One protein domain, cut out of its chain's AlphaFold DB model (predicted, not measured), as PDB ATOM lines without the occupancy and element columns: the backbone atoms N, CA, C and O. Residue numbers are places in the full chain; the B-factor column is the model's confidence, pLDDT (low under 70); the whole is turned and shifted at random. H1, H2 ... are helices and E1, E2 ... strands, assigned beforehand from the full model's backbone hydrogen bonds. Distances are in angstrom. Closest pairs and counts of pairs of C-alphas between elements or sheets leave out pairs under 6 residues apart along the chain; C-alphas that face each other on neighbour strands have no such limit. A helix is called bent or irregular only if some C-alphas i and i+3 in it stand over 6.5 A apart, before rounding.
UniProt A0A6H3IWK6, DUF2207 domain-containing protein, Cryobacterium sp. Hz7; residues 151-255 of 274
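This is residues 151 to 255 of the 274 residues of the protein "DUF2207 domain-containing protein" of Cryobacterium sp. Hz7 (UniProt A0A6H3IWK6). A small sheet of three strands, E1, E2 and E3, sits at one end of an elongated domain, with the four helices gathered beyond it. H3 and the longest helix, H4, are side by side and run opposite ways, H2 crosses over them from the sheet's edge at E1, H1 folds back on H2 and packs on H4, and the tail of residues 250 to 255 sticks out at the far end. The printed part has 105 residues, with four named helices and three named strands in the order H1 H2 E1 E2 H3 E3 H4; the class is mixed, helices and strands. The sheet's order is E1 - E2 - E3, antiparallel throughout. The whole is only just compact, close to loose, with a radius of gyration of the C-alphas of 15.2 A and spans of 53 by 28 by 22 A.

E1 is residues 177 to 181, 13.3 A long; E2 is residues 188 to 192, 13.4 A; E3 is residues 218 to 220, 6.7 A. H1 is residues 151 to 156, 8.9 A, from C-alpha 151 at (86.223, 111.696, 83.870). H2 is residues 160 to 173, 19.6 A, and is irregular: C-alphas 161 and 164 are 7.2 A apart. H3 is residues 200 to 209, 14.4 A. H4 is residues 226 to 245, 28.7 A, ending at C-alpha 245 at (75.323, 113.332, 73.962).

E1 and E2 form a hairpin, antiparallel at 152 degrees, with N 178 and O 191 within hydrogen-bond range at 2.8 A. E2 and E3 are antiparallel at 155 degrees, with N 219 and O 190 at 2.7 A. H2 is on the sheet over E1 and stands up from it at 72 degrees, on a local plane of only just 6 C-alphas; the closest C-alphas, of Phe 171 and Val 177, are 5.4 A apart. H3 only grazes the sheet with residues 206 to 209. H3 and H4 touch at a shallow tilt of 5 degrees, opposite ways; their closest C-alphas, of Leu 208 and Leu 228, are 6.5 A apart. H2 is close to but not clearly touching H4, about perpendicular at 77 degrees, with the closest C-alphas, of Met 164 and Leu 236, 7.9 A apart. H1 and H2 form a helical hairpin at a steep tilt of 40 degrees; their closest C-alphas, of Gly 154 and Ser 160, are 4.6 A apart. H1 touches H4, at residues 236 to 243 alone of H4, at a steep tilt of 48 degrees; the closest C-alphas, of Met 152 and Val 239, are 6.2 A apart. The helix packing is mostly crossed, but only just: 1 of 3 touching pairs is at a shallow tilt. In H1, H3 and H4 every O i to N i+4 pair is within hydrogen-bond range; in H2, 8 of 10 are.

The two C-alphas farthest apart, of Glu 183 and Gly 253, are 53.2 A apart. The printed part has no cut and no long link. The mean pLDDT of the printed part is 89.9, and no printed residue is under 70.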
ATOM      1  N   LEU A 151      85.954 111.029  85.145       93.25
ATOM      2  CA  LEU A 151      86.223 111.696  83.870       93.25
ATOM      3  C   LEU A 151      85.039 112.584  83.460       93.25
ATOM      4  O   LEU A 151      85.224 113.763  83.146       93.25
ATOM      5  N   MET A 152      83.820 112.042  83.529       93.25
ATOM      6  CA  MET A 152      82.574 112.760  83.252       93.25
ATOM      7  C   MET A 152      82.302 113.834  84.304       93.25
ATOM      8  O   MET A 152      82.078 114.994  83.957       93.25
ATOM      9  N   ALA A 153      82.392 113.481  85.589       91.81
ATOM     10  CA  ALA A 153      82.167 114.411  86.693       91.81
ATOM     11  C   ALA A 153      83.146 115.589  86.635       91.81
ATOM     12  O   ALA A 153      82.733 116.744  86.746       91.81
ATOM     13  N   GLY A 154      84.428 115.324  86.364       91.69
ATOM     14  CA  GLY A 154      85.427 116.370  86.171       91.69
ATOM     15  C   GLY A 154      85.105 117.283  84.984       91.69
ATOM     16  O   GLY A 154      85.308 118.495  85.057       91.69
ATOM     17  N   ASN A 155      84.544 116.745  83.899       91.81
ATOM     18  CA  ASN A 155      84.091 117.561  82.775       91.81
ATOM     19  C   ASN A 155      82.923 118.486  83.163       91.81
ATOM     20  O   ASN A 155      82.975 119.689  82.888       91.81
ATOM     21  N   VAL A 156      81.903 117.943  83.831       90.38
ATOM     22  CA  VAL A 156      80.709 118.683  84.278       90.38
ATOM     23  C   VAL A 156      81.083 119.769  85.292       90.38
ATOM     24  O   VAL A 156      80.668 120.918  85.143       90.38
ATOM     25  N   MET A 157      81.951 119.452  86.258       89.31
ATOM     26  CA  MET A 157      82.421 120.385  87.292       89.31
ATOM     27  C   MET A 157      83.480 121.390  86.809       89.31
ATOM     28  O   MET A 157      83.950 122.205  87.600       89.31
ATOM     29  N   ARG A 158      83.870 121.364  85.525       88.62
ATOM     30  CA  ARG A 158      84.977 122.170  84.964       88.62
ATOM     31  C   ARG A 158      86.335 121.923  85.645       88.62
ATOM     32  O   ARG A 158      87.196 122.798  85.660       88.62
ATOM     33  N   THR A 159      86.557 120.714  86.148       90.94
ATOM     34  CA  THR A 159      87.807 120.236  86.759       90.94
ATOM     35  C   THR A 159      88.478 119.139  85.919       90.94
ATOM     36  O   THR A 159      89.198 118.289  86.443       90.94
ATOM     37  N   SER A 160      88.298 119.173  84.592       85.31
ATOM     38  CA  SER A 160      88.810 118.163  83.648       85.31
ATOM     39  C   SER A 160      90.323 117.938  83.736       85.31
ATOM     40  O   SER A 160      90.779 116.808  83.584       85.31
ATOM     41  N   ALA A 161      91.099 118.977  84.060       86.50
ATOM     42  CA  ALA A 161      92.546 118.874  84.262       86.50
ATOM     43  C   ALA A 161      92.937 117.917  85.405       86.50
ATOM     44  O   ALA A 161      93.997 117.303  85.357       86.50
ATOM     45  N   LYS A 162      92.076 117.764  86.421       92.06
ATOM     46  CA  LYS A 162      92.282 116.852  87.559       92.06
ATOM     47  C   LYS A 162      91.631 115.484  87.342       92.06
ATOM     48  O   LYS A 162      91.884 114.561  88.111       92.06
ATOM     49  N   ALA A 163      90.795 115.348  86.314       92.94
ATOM     50  CA  ALA A 163      89.918 114.197  86.141       92.94
ATOM     51  C   ALA A 163      90.690 112.896  85.902       92.94
ATOM     52  O   ALA A 163      90.362 111.880  86.504       92.94
ATOM     53  N   MET A 164      91.755 112.930  85.091       91.88
ATOM     54  CA  MET A 164      92.574 111.741  84.830       91.88
ATOM     55  C   MET A 164      93.288 111.257  86.098       91.88
ATOM     56  O   MET A 164      93.217 110.081  86.438       91.88
ATOM     57  N   THR A 165      93.916 112.164  86.850       91.88
ATOM     58  CA  THR A 165      94.565 111.831  88.128       91.88
ATOM     59  C   THR A 165      93.562 111.282  89.140       91.88
ATOM     60  O   THR A 165      93.824 110.263  89.774       91.88
ATOM     61  N   ALA A 166      92.393 111.914  89.259       93.62
ATOM     62  CA  ALA A 166      91.324 111.444  90.133       93.62
ATOM     63  C   ALA A 166      90.819 110.051  89.717       93.62
ATOM     64  O   ALA A 166      90.564 109.207  90.573       93.62
ATOM     65  N   GLN A 167      90.727 109.782  88.412       94.12
ATOM     66  CA  GLN A 167      90.325 108.481  87.887       94.12
ATOM     67  C   GLN A 167      91.345 107.384  88.212       94.12
ATOM     68  O   GLN A 167      90.955 106.309  88.664       94.12
ATOM     69  N   LEU A 168      92.642 107.660  88.048       92.19
ATOM     70  CA  LEU A 168      93.711 106.733  88.435       92.19
ATOM     71  C   LEU A 168      93.682 106.440  89.937       92.19
ATOM     72  O   LEU A 168      93.750 105.281  90.342       92.19
ATOM     73  N   LEU A 169      93.495 107.474  90.760       93.38
ATOM     74  CA  LEU A 169      93.324 107.307  92.200       93.38
ATOM     75  C   LEU A 169      92.086 106.458  92.522       93.38
ATOM     76  O   LEU A 169      92.143 105.591  93.386       93.38
ATOM     77  N   SER A 170      90.979 106.645  91.802       92.81
ATOM     78  CA  SER A 170      89.774 105.830  91.979       92.81
ATOM     79  C   SER A 170      89.977 104.363  91.606       92.81
ATOM     80  O   SER A 170      89.342 103.513  92.226       92.81
ATOM     81  N   PHE A 171      90.839 104.045  90.638       94.94
ATOM     82  CA  PHE A 171      91.227 102.656  90.370       94.94
ATOM     83  C   PHE A 171      92.046 102.064  91.512       94.94
ATOM     84  O   PHE A 171      91.837 100.903  91.857       94.94
ATOM     85  N   ALA A 172      92.926 102.857  92.126       93.75
ATOM     86  CA  ALA A 172      93.691 102.419  93.287       93.75
ATOM     87  C   ALA A 172      92.795 102.182  94.511       93.75
ATOM     88  O   ALA A 172      92.867 101.128  95.135       93.75
ATOM     89  N   VAL A 173      91.885 103.115  94.804       93.44
ATOM     90  CA  VAL A 173      90.948 103.011  95.934       93.44
ATOM     91  C   VAL A 173      89.985 101.829  95.774       93.44
ATOM     92  O   VAL A 173      89.679 101.160  96.752       93.44
ATOM     93  N   ARG A 174      89.527 101.541  94.547       92.75
ATOM     94  CA  ARG A 174      88.669 100.376  94.256       92.75
ATOM     95  C   ARG A 174      89.434  99.051  94.155       92.75
ATOM     96  O   ARG A 174      88.809  98.014  93.961       92.75
ATOM     97  N   GLY A 175      90.763  99.066  94.257       94.88
ATOM     98  CA  GLY A 175      91.589  97.863  94.139       94.88
ATOM     99  C   GLY A 175      91.705  97.313  92.713       94.88
ATOM    100  O   GLY A 175      92.151  96.187  92.531       94.88
ATOM    101  N   ASN A 176      91.343  98.087  91.686       95.44
ATOM    102  CA  ASN A 176      91.552  97.690  90.291       95.44
ATOM    103  C   ASN A 176      93.035  97.730  89.908       95.44
ATOM    104  O   ASN A 176      93.495  96.889  89.140       95.44
ATOM    105  N   VAL A 177      93.769  98.720  90.422       95.56
ATOM    106  CA  VAL A 177      95.184  98.955  90.110       95.56
ATOM    107  C   VAL A 177      95.963  99.131  91.404       95.56
ATOM    108  O   VAL A 177      95.506  99.805  92.320       95.56
ATOM    109  N   ARG A 178      97.164  98.565  91.468       93.94
ATOM    110  CA  ARG A 178      98.117  98.773  92.558       93.94
ATOM    111  C   ARG A 178      99.292  99.606  92.063       93.94
ATOM    112  O   ARG A 178      99.786  99.381  90.962       93.94
ATOM    113  N   VAL A 179      99.734 100.561  92.876       91.38
ATOM    114  CA  VAL A 179     100.989 101.288  92.640       91.38
ATOM    115  C   VAL A 179     102.098 100.541  93.372       91.38
ATOM    116  O   VAL A 179     101.974 100.284  94.568       91.38
ATOM    117  N   LEU A 180     103.154 100.182  92.655       91.88
ATOM    118  CA  LEU A 180     104.369  99.584  93.193       91.88
ATOM    119  C   LEU A 180     105.504 100.603  93.095       91.88
ATOM    120  O   LEU A 180     105.597 101.344  92.115       91.88
ATOM    121  N   GLU A 181     106.370 100.637  94.099       89.75
ATOM    122  CA  GLU A 181     107.601 101.423  94.061       89.75
ATOM    123  C   GLU A 181     108.720 100.552  93.482       89.75
ATOM    124  O   GLU A 181     108.965  99.441  93.952       89.75
ATOM    125  N   GLY A 182     109.332 101.026  92.400       86.81
ATOM    126  CA  GLY A 182     110.485 100.384  91.784       86.81
ATOM    127  C   GLY A 182     111.789 100.881  92.403       86.81
ATOM    128  O   GLY A 182     111.815 101.845  93.162       86.81
ATOM    129  N   GLU A 183     112.907 100.254  92.041       85.06
ATOM    130  CA  GLU A 183     114.214 100.676  92.549       85.06
ATOM    131  C   GLU A 183     114.594 102.087  92.064       85.06
ATOM    132  O   GLU A 183     114.485 102.405  90.871       85.06
ATOM    133  N   GLY A 184     115.086 102.919  92.990       82.75
ATOM    134  CA  GLY A 184     115.553 104.283  92.735       82.75
ATOM    135  C   GLY A 184     114.576 105.375  93.179       82.75
ATOM    136  O   GLY A 184     113.535 105.122  93.774       82.75
ATOM    137  N   THR A 185     114.919 106.636  92.913       79.50
ATOM    138  CA  THR A 185     114.069 107.773  93.289       79.50
ATOM    139  C   THR A 185     112.979 108.015  92.241       79.50
ATOM    140  O   THR A 185     113.263 108.146  91.052       79.50
ATOM    141  N   LYS A 186     111.718 108.128  92.689       82.12
ATOM    142  CA  LYS A 186     110.533 108.434  91.851       82.12
ATOM    143  C   LYS A 186     110.242 107.399  90.752       82.12
ATOM    144  O   LYS A 186     109.744 107.756  89.683       82.12
ATOM    145  N   HIS A 187     110.550 106.132  91.004       88.19
ATOM    146  CA  HIS A 187     110.240 105.031  90.098       88.19
ATOM    147  C   HIS A 187     108.956 104.343  90.562       88.19
ATOM    148  O   HIS A 187     108.915 103.751  91.635       88.19
ATOM    149  N   TYR A 188     107.905 104.429  89.751       88.62
ATOM    150  CA  TYR A 188     106.614 103.823  90.062       88.62
ATOM    151  C   TYR A 188     106.181 102.891  88.936       88.62
ATOM    152  O   TYR A 188     106.249 103.253  87.760       88.62
ATOM    153  N   LEU A 189     105.690 101.715  89.312       91.25
ATOM    154  CA  LEU A 189     105.017 100.784  88.420       91.25
ATOM    155  C   LEU A 189     103.535 100.731  88.785       91.25
ATOM    156  O   LEU A 189     103.148 100.897  89.940       91.25
ATOM    157  N   LEU A 190     102.695 100.493  87.790       92.44
ATOM    158  CA  LEU A 190     101.288 100.186  87.995       92.44
ATOM    159  C   LEU A 190     101.066  98.714  87.694       92.44
ATOM    160  O   LEU A 190     101.515  98.241  86.662       92.44
ATOM    161  N   GLU A 191     100.335  98.012  88.545       94.44
ATOM    162  CA  GLU A 191      99.947  96.620  88.343       94.44
ATOM    163  C   GLU A 191      98.426  96.516  88.270       94.44
ATOM    164  O   GLU A 191      97.711  97.059  89.116       94.44
ATOM    165  N   LEU A 192      97.919  95.816  87.257       96.19
ATOM    166  CA  LEU A 192      96.495  95.544  87.126       96.19
ATOM    167  C   LEU A 192      96.104  94.375  88.034       96.19
ATOM    168  O   LEU A 192      96.569  93.261  87.830       96.19
ATOM    169  N   LEU A 193      95.201  94.594  88.987       94.88
ATOM    170  CA  LEU A 193      94.698  93.533  89.862       94.88
ATOM    171  C   LEU A 193      93.432  92.886  89.292       94.88
ATOM    172  O   LEU A 193      93.361  91.668  89.159       94.88
ATOM    173  N   HIS A 194      92.425  93.692  88.933       94.12
ATOM    174  CA  HIS A 194      91.193  93.198  88.312       94.12
ATOM    175  C   HIS A 194      90.420  94.275  87.544       94.12
ATOM    176  O   HIS A 194      90.547  95.476  87.779       94.12
ATOM    177  N   THR A 195      89.514  93.826  86.676       93.00
ATOM    178  CA  THR A 195      88.709  94.673  85.778       93.00
ATOM    179  C   THR A 195      87.214  94.708  86.117       93.00
ATOM    180  O   THR A 195      86.396  95.108  85.294       93.00
ATOM    181  N   ARG A 196      86.847  94.295  87.336       90.31
ATOM    182  CA  ARG A 196      85.473  94.381  87.861       90.31
ATOM    183  C   ARG A 196      85.037  95.837  88.083       90.31
ATOM    184  O   ARG A 196      85.884  96.686  88.361       90.31
ATOM    185  N   ASP A 197      83.730  96.083  87.976       89.00
ATOM    186  CA  ASP A 197      83.060  97.368  88.249       89.00
ATOM    187  C   ASP A 197      83.623  98.566  87.472       89.00
ATOM    188  O   ASP A 197      83.777  99.670  88.004       89.00
ATOM    189  N   LEU A 198      83.944  98.331  86.197       90.69
ATOM    190  CA  LEU A 198      84.411  99.352  85.267       90.69
ATOM    191  C   LEU A 198      83.313  99.722  84.282       90.69
ATOM    192  O   LEU A 198      82.705  98.854  83.654       90.69
ATOM    193  N   ASP A 199      83.130 101.018  84.081       90.50
ATOM    194  CA  ASP A 199      82.344 101.507  82.955       90.50
ATOM    195  C   ASP A 199      83.153 101.467  81.634       90.50
ATOM    196  O   ASP A 199      84.372 101.246  81.644       90.50
ATOM    197  N   PRO A 200      82.513 101.693  80.469       90.69
ATOM    198  CA  PRO A 200      83.194 101.632  79.175       90.69
ATOM    199  C   PRO A 200      84.366 102.614  79.022       90.69
ATOM    200  O   PRO A 200      85.374 102.280  78.390       90.69
ATOM    201  N   ALA A 201      84.268 103.816  79.596       90.94
ATOM    202  CA  ALA A 201      85.310 104.833  79.492       90.94
ATOM    203  C   ALA A 201      86.497 104.517  80.414       90.94
ATOM    204  O   ALA A 201      87.650 104.688  80.021       90.94
ATOM    205  N   GLU A 202      86.221 104.005  81.609       93.75
ATOM    206  CA  GLU A 202      87.201 103.487  82.556       93.75
ATOM    207  C   GLU A 202      87.945 102.277  81.979       93.75
ATOM    208  O   GLU A 202      89.176 102.216  82.027       93.75
ATOM    209  N   GLN A 203      87.217 101.356  81.345       94.00
ATOM    210  CA  GLN A 203      87.804 100.206  80.668       94.00
ATOM    211  C   GLN A 203      88.714 100.634  79.510       94.00
ATOM    212  O   GLN A 203      89.778 100.048  79.319       94.00
ATOM    213  N   ALA A 204      88.343 101.667  78.747       93.12
ATOM    214  CA  ALA A 204      89.191 102.214  77.690       93.12
ATOM    215  C   ALA A 204      90.498 102.817  78.240       93.12
ATOM    216  O   ALA A 204      91.560 102.589  77.659       93.12
ATOM    217  N   VAL A 205      90.452 103.507  79.387       93.88
ATOM    218  CA  VAL A 205      91.668 103.976  80.078       93.88
ATOM    219  C   VAL A 205      92.546 102.798  80.500       93.88
ATOM    220  O   VAL A 205      93.749 102.814  80.240       93.88
ATOM    221  N   LEU A 206      91.971 101.748  81.096       94.25
ATOM    222  CA  LEU A 206      92.757 100.578  81.493       94.25
ATOM    223  C   LEU A 206      93.337  99.814  80.299       94.25
ATOM    224  O   LEU A 206      94.461  99.342  80.400       94.25
ATOM    225  N   ARG A 207      92.638  99.736  79.158       94.00
ATOM    226  CA  ARG A 207      93.187  99.138  77.923       94.00
ATOM    227  C   ARG A 207      94.402  99.895  77.392       94.00
ATOM    228  O   ARG A 207      95.295  99.275  76.825       94.00
ATOM    229  N   LEU A 208      94.427 101.219  77.557       93.06
ATOM    230  CA  LEU A 208      95.575 102.046  77.182       93.06
ATOM    231  C   LEU A 208      96.767 101.813  78.120       93.06
ATOM    232  O   LEU A 208      97.902 101.762  77.657       93.06
ATOM    233  N   LEU A 209      96.510 101.665  79.423       91.75
ATOM    234  CA  LEU A 209      97.549 101.425  80.430       91.75
ATOM    235  C   LEU A 209      98.096  99.991  80.384       91.75
ATOM    236  O   LEU A 209      99.303  99.792  80.516       91.75
ATOM    237  N   PHE A 210      97.219  99.011  80.172       93.44
ATOM    238  CA  PHE A 210      97.505  97.579  80.206       93.44
ATOM    239  C   PHE A 210      96.955  96.904  78.942       93.44
ATOM    240  O   PHE A 210      95.806  96.440  78.927       93.44
ATOM    241  N   PRO A 211      97.760  96.826  77.868       86.50
ATOM    242  CA  PRO A 211      97.371  96.119  76.657       86.50
ATOM    243  C   PRO A 211      96.978  94.671  76.988       86.50
ATOM    244  O   PRO A 211      97.754  93.925  77.579       86.50
ATOM    245  N   GLY A 212      95.748  94.281  76.649       82.88
ATOM    246  CA  GLY A 212      95.224  92.933  76.904       82.88
ATOM    247  C   GLY A 212      94.489  92.731  78.236       82.88
ATOM    248  O   GLY A 212      93.827  91.712  78.369       82.88
ATOM    249  N   LEU A 213      94.516  93.687  79.178       86.88
ATOM    250  CA  LEU A 213      93.728  93.644  80.429       86.88
ATOM    251  C   LEU A 213      93.925  92.372  81.293       86.88
ATOM    252  O   LEU A 213      93.017  91.968  82.021       86.88
ATOM    253  N   HIS A 214      95.102  91.744  81.249       88.75
ATOM    254  CA  HIS A 214      95.398  90.568  82.070       88.75
ATOM    255  C   HIS A 214      95.785  90.983  83.496       88.75
ATOM    256  O   HIS A 214      96.678  91.816  83.682       88.75
ATOM    257  N   ALA A 215      95.137  90.395  84.502       89.62
ATOM    258  CA  ALA A 215      95.515  90.591  85.900       89.62
ATOM    259  C   ALA A 215      96.978  90.166  86.139       89.62
ATOM    260  O   ALA A 215      97.456  89.208  85.536       89.62
ATOM    261  N   GLY A 216      97.692  90.906  86.985       88.31
ATOM    262  CA  GLY A 216      99.129  90.774  87.235       88.31
ATOM    263  C   GLY A 216     100.023  91.513  86.232       88.31
ATOM    264  O   GLY A 216     101.227  91.632  86.454       88.31
ATOM    265  N   THR A 217      99.472  92.052  85.135       91.44
ATOM    266  CA  THR A 217     100.276  92.833  84.182       91.44
ATOM    267  C   THR A 217     100.758  94.116  84.843       91.44
ATOM    268  O   THR A 217      99.951  94.904  85.340       91.44
ATOM    269  N   SER A 218     102.069  94.345  84.795       89.56
ATOM    270  CA  SER A 218     102.701  95.552  85.317       89.56
ATOM    271  C   SER A 218     103.148  96.486  84.192       89.56
ATOM    272  O   SER A 218     103.575  96.048  83.124       89.56
ATOM    273  N   ARG A 219     103.042  97.790  84.433       89.12
ATOM    274  CA  ARG A 219     103.385  98.878  83.518       89.12
ATOM    275  C   ARG A 219     104.334  99.832  84.230       89.12
ATOM    276  O   ARG A 219     103.961 100.450  85.224       89.12
ATOM    277  N   ASP A 220     105.538  99.973  83.695       88.88
ATOM    278  CA  ASP A 220     106.531 100.923  84.195       88.88
ATOM    279  C   ASP A 220     106.192 102.358  83.742       88.88
ATOM    280  O   ASP A 220     105.851 102.587  82.576       88.88
ATOM    281  N   LEU A 221     106.255 103.322  84.669       85.38
ATOM    282  CA  LEU A 221     106.038 104.752  84.416       85.38
ATOM    283  C   LEU A 221     107.338 105.569  84.346       85.38
ATOM    284  O   LEU A 221     107.286 106.796  84.238       85.38
ATOM    285  N   LYS A 222     108.509 104.926  84.400       81.25
ATOM    286  CA  LYS A 222     109.821 105.589  84.372       81.25
ATOM    287  C   LYS A 222     110.055 106.395  83.095       81.25
ATOM    288  O   LYS A 222     110.676 107.459  83.135       81.25
ATOM    289  N   THR A 223     109.573 105.907  81.953       79.94
ATOM    290  CA  THR A 223     109.747 106.567  80.654       79.94
ATOM    291  C   THR A 223     108.500 107.345  80.244       79.94
ATOM    292  O   THR A 223     107.362 106.905  80.404       79.94
ATOM    293  N   LYS A 224     108.714 108.543  79.687       81.88
ATOM    294  CA  LYS A 224     107.627 109.358  79.135       81.88
ATOM    295  C   LYS A 224     107.099 108.700  77.863       81.88
ATOM    296  O   LYS A 224     107.762 108.739  76.831       81.88
ATOM    297  N   ASP A 225     105.892 108.155  77.928       85.88
ATOM    298  CA  ASP A 225     105.210 107.597  76.762       85.88
ATOM    299  C   ASP A 225     104.235 108.623  76.163       85.88
ATOM    300  O   ASP A 225     103.153 108.896  76.694       85.88
ATOM    301  N   THR A 226     104.629 109.210  75.032       88.69
ATOM    302  CA  THR A 226     103.812 110.188  74.302       88.69
ATOM    303  C   THR A 226     102.596 109.554  73.633       88.69
ATOM    304  O   THR A 226     101.568 110.222  73.516       88.69
ATOM    305  N   LYS A 227     102.660 108.273  73.239       90.06
ATOM    306  CA  LYS A 227     101.521 107.551  72.651       90.06
ATOM    307  C   LYS A 227     100.459 107.293  73.710       90.06
ATOM    308  O   LYS A 227      99.282 107.543  73.458       90.06
ATOM    309  N   LEU A 228     100.879 106.868  74.903       89.19
ATOM    310  CA  LEU A 228      99.990 106.720  76.052       89.19
ATOM    311  C   LEU A 228      99.356 108.066  76.422       89.19
ATOM    312  O   LEU A 228      98.137 108.155  76.534       89.19
ATOM    313  N   GLY A 229     100.164 109.124  76.544       90.00
ATOM    314  CA  GLY A 229      99.667 110.470  76.840       90.00
ATOM    315  C   GLY A 229      98.641 110.964  75.815       90.00
ATOM    316  O   GLY A 229      97.571 111.443  76.193       90.00
ATOM    317  N   ALA A 230      98.919 110.786  74.520       92.88
ATOM    318  CA  ALA A 230      97.990 111.131  73.446       92.88
ATOM    319  C   ALA A 230      96.703 110.287  73.493       92.88
ATOM    320  O   ALA A 230      95.612 110.824  73.306       92.88
ATOM    321  N   GLY A 231      96.809 108.987  73.789       92.69
ATOM    322  CA  GLY A 231      95.660 108.094  73.953       92.69
ATOM    323  C   GLY A 231      94.760 108.503  75.120       92.69
ATOM    324  O   GLY A 231      93.545 108.611  74.957       92.69
ATOM    325  N   LEU A 232      95.349 108.817  76.277       91.94
ATOM    326  CA  LEU A 232      94.620 109.313  77.448       91.94
ATOM    327  C   LEU A 232      93.960 110.673  77.174       91.94
ATOM    328  O   LEU A 232      92.813 110.896  77.566       91.94
ATOM    329  N   ALA A 233      94.643 111.569  76.456       91.62
ATOM    330  CA  ALA A 233      94.073 112.849  76.039       91.62
ATOM    331  C   ALA A 233      92.887 112.662  75.078       91.62
ATOM    332  O   ALA A 233      91.855 113.315  75.239       91.62
ATOM    333  N   LYS A 234      92.994 111.727  74.126       93.94
ATOM    334  CA  LYS A 234      91.893 111.356  73.226       93.94
ATOM    335  C   LYS A 234      90.701 110.795  74.005       93.94
ATOM    336  O   LYS A 234      89.563 111.125  73.686       93.94
ATOM    337  N   GLN A 235      90.944 110.029  75.067       93.12
ATOM    338  CA  GLN A 235      89.871 109.523  75.923       93.12
ATOM    339  C   GLN A 235      89.139 110.650  76.670       93.12
ATOM    340  O   GLN A 235      87.915 110.636  76.749       93.12
ATOM    341  N   LEU A 236      89.852 111.674  77.155       91.56
ATOM    342  CA  LEU A 236      89.216 112.865  77.745       91.56
ATOM    343  C   LEU A 236      88.360 113.639  76.727       91.56
ATOM    344  O   LEU A 236      87.313 114.187  77.084       91.56
ATOM    345  N   GLN A 237      88.783 113.683  75.460       91.69
ATOM    346  CA  GLN A 237      87.991 114.275  74.379       91.69
ATOM    347  C   GLN A 237      86.721 113.458  74.109       91.69
ATOM    348  O   GLN A 237      85.638 114.036  74.093       91.69
ATOM    349  N   ALA A 238      86.830 112.131  74.011       92.50
ATOM    350  CA  ALA A 238      85.682 111.242  73.816       92.50
ATOM    351  C   ALA A 238      84.655 111.360  74.958       92.50
ATOM    352  O   ALA A 238      83.458 111.475  74.711       92.50
ATOM    353  N   VAL A 239      85.115 111.439  76.211       92.00
ATOM    354  CA  VAL A 239      84.231 111.679  77.367       92.00
ATOM    355  C   VAL A 239      83.531 113.035  77.269       92.00
ATOM    356  O   VAL A 239      82.382 113.171  77.674       92.00
ATOM    357  N   THR A 240      84.192 114.054  76.714       90.81
ATOM    358  CA  THR A 240      83.558 115.363  76.498       90.81
ATOM    359  C   THR A 240      82.411 115.267  75.495       90.81
ATOM    360  O   THR A 240      81.373 115.885  75.714       90.81
ATOM    361  N   GLU A 241      82.577 114.499  74.419       90.88
ATOM    362  CA  GLU A 241      81.507 114.244  73.449       90.88
ATOM    363  C   GLU A 241      80.364 113.456  74.084       90.88
ATOM    364  O   GLU A 241      79.209 113.848  73.951       90.88
ATOM    365  N   GLN A 242      80.682 112.419  74.858       89.75
ATOM    366  CA  GLN A 242      79.682 111.627  75.564       89.75
ATOM    367  C   GLN A 242      78.857 112.473  76.542       89.75
ATOM    368  O   GLN A 242      77.637 112.418  76.521       89.75
ATOM    369  N   VAL A 243      79.494 113.339  77.333       91.31
ATOM    370  CA  VAL A 243      78.804 114.256  78.261       91.31
ATOM    371  C   VAL A 243      77.851 115.218  77.529       91.31
ATOM    372  O   VAL A 243      76.861 115.658  78.114       91.31
ATOM    373  N   LEU A 244      78.132 115.559  76.266       90.38
ATOM    374  CA  LEU A 244      77.226 116.355  75.430       90.38
ATOM    375  C   LEU A 244      76.066 115.513  74.885       90.38
ATOM    376  O   LEU A 244      74.933 115.990  74.875       90.38
ATOM    377  N   THR A 245      76.337 114.279  74.455       89.31
ATOM    378  CA  THR A 245      75.323 113.332  73.962       89.31
ATOM    379  C   THR A 245      74.348 112.921  75.063       89.31
ATOM    380  O   THR A 245      73.140 112.942  74.848       89.31
ATOM    381  N   ASP A 246      74.858 112.643  76.262       87.44
ATOM    382  CA  ASP A 246      74.081 112.225  77.433       87.44
ATOM    383  C   ASP A 246      73.290 113.394  78.059       87.44
ATOM    384  O   ASP A 246      72.598 113.230  79.063       87.44
ATOM    385  N   GLY A 247      73.402 114.608  77.504       87.06
ATOM    386  CA  GLY A 247      72.686 115.797  77.978       87.06
ATOM    387  C   GLY A 247      73.194 116.358  79.310       87.06
ATOM    388  O   GLY A 247      72.618 117.311  79.837       87.06
ATOM    389  N   LEU A 248      74.296 115.821  79.844       86.75
ATOM    390  CA  LEU A 248      74.933 116.300  81.076       86.75
ATOM    391  C   LEU A 248      75.554 117.695  80.897       86.75
ATOM    392  O   LEU A 248      75.681 118.459  81.857       86.75
ATOM    393  N   ARG A 249      75.929 118.058  79.665       87.06
ATOM    394  CA  ARG A 249      76.243 119.438  79.274       87.06
ATOM    395  C   ARG A 249      75.574 119.785  77.958       87.06
ATOM    396  O   ARG A 249      75.458 118.968  77.058       87.06
ATOM    397  N   GLU A 250      75.252 121.063  77.813       86.75
ATOM    398  CA  GLU A 250      74.705 121.606  76.578       86.75
ATOM    399  C   GLU A 250      75.622 122.700  76.028       86.75
ATOM    400  O   GLU A 250      76.081 123.593  76.754       86.75
ATOM    401  N   ARG A 251      75.869 122.665  74.717       81.31
ATOM    402  CA  ARG A 251      76.610 123.714  74.020       81.31
ATOM    403  C   ARG A 251      75.654 124.748  73.429       81.31
ATOM    404  O   ARG A 251      75.233 124.641  72.280       81.31
ATOM    405  N   LYS A 252      75.377 125.809  74.183       81.50
ATOM    406  CA  LYS A 252      74.512 126.903  73.715       81.50
ATOM    407  C   LYS A 252      75.226 127.814  72.710       81.50
ATOM    408  O   LYS A 252      76.390 128.167  72.880       81.50
ATOM    409  N   GLY A 253      74.515 128.190  71.648       72.88
ATOM    410  CA  GLY A 253      74.940 129.203  70.672       72.88
ATOM    411  C   GLY A 253      75.811 128.728  69.507       72.88
ATOM    412  O   GLY A 253      75.868 129.414  68.490       72.88
ATOM    413  N   GLY A 254      76.425 127.545  69.573       82.00
ATOM    414  CA  GLY A 254      77.150 126.968  68.434       82.00
ATOM    415  C   GLY A 254      78.203 127.914  67.833       82.00
ATOM    416  O   GLY A 254      79.149 128.316  68.515       82.00
ATOM    417  N   ARG A 255      78.058 128.246  66.542       80.94
ATOM    418  CA  ARG A 255      78.961 129.148  65.799       80.94
ATOM    419  C   ARG A 255      78.608 130.633  65.939       80.94
ATOM    420  O   ARG A 255      79.492 131.466  65.773       80.94
TER     421      ARG A 255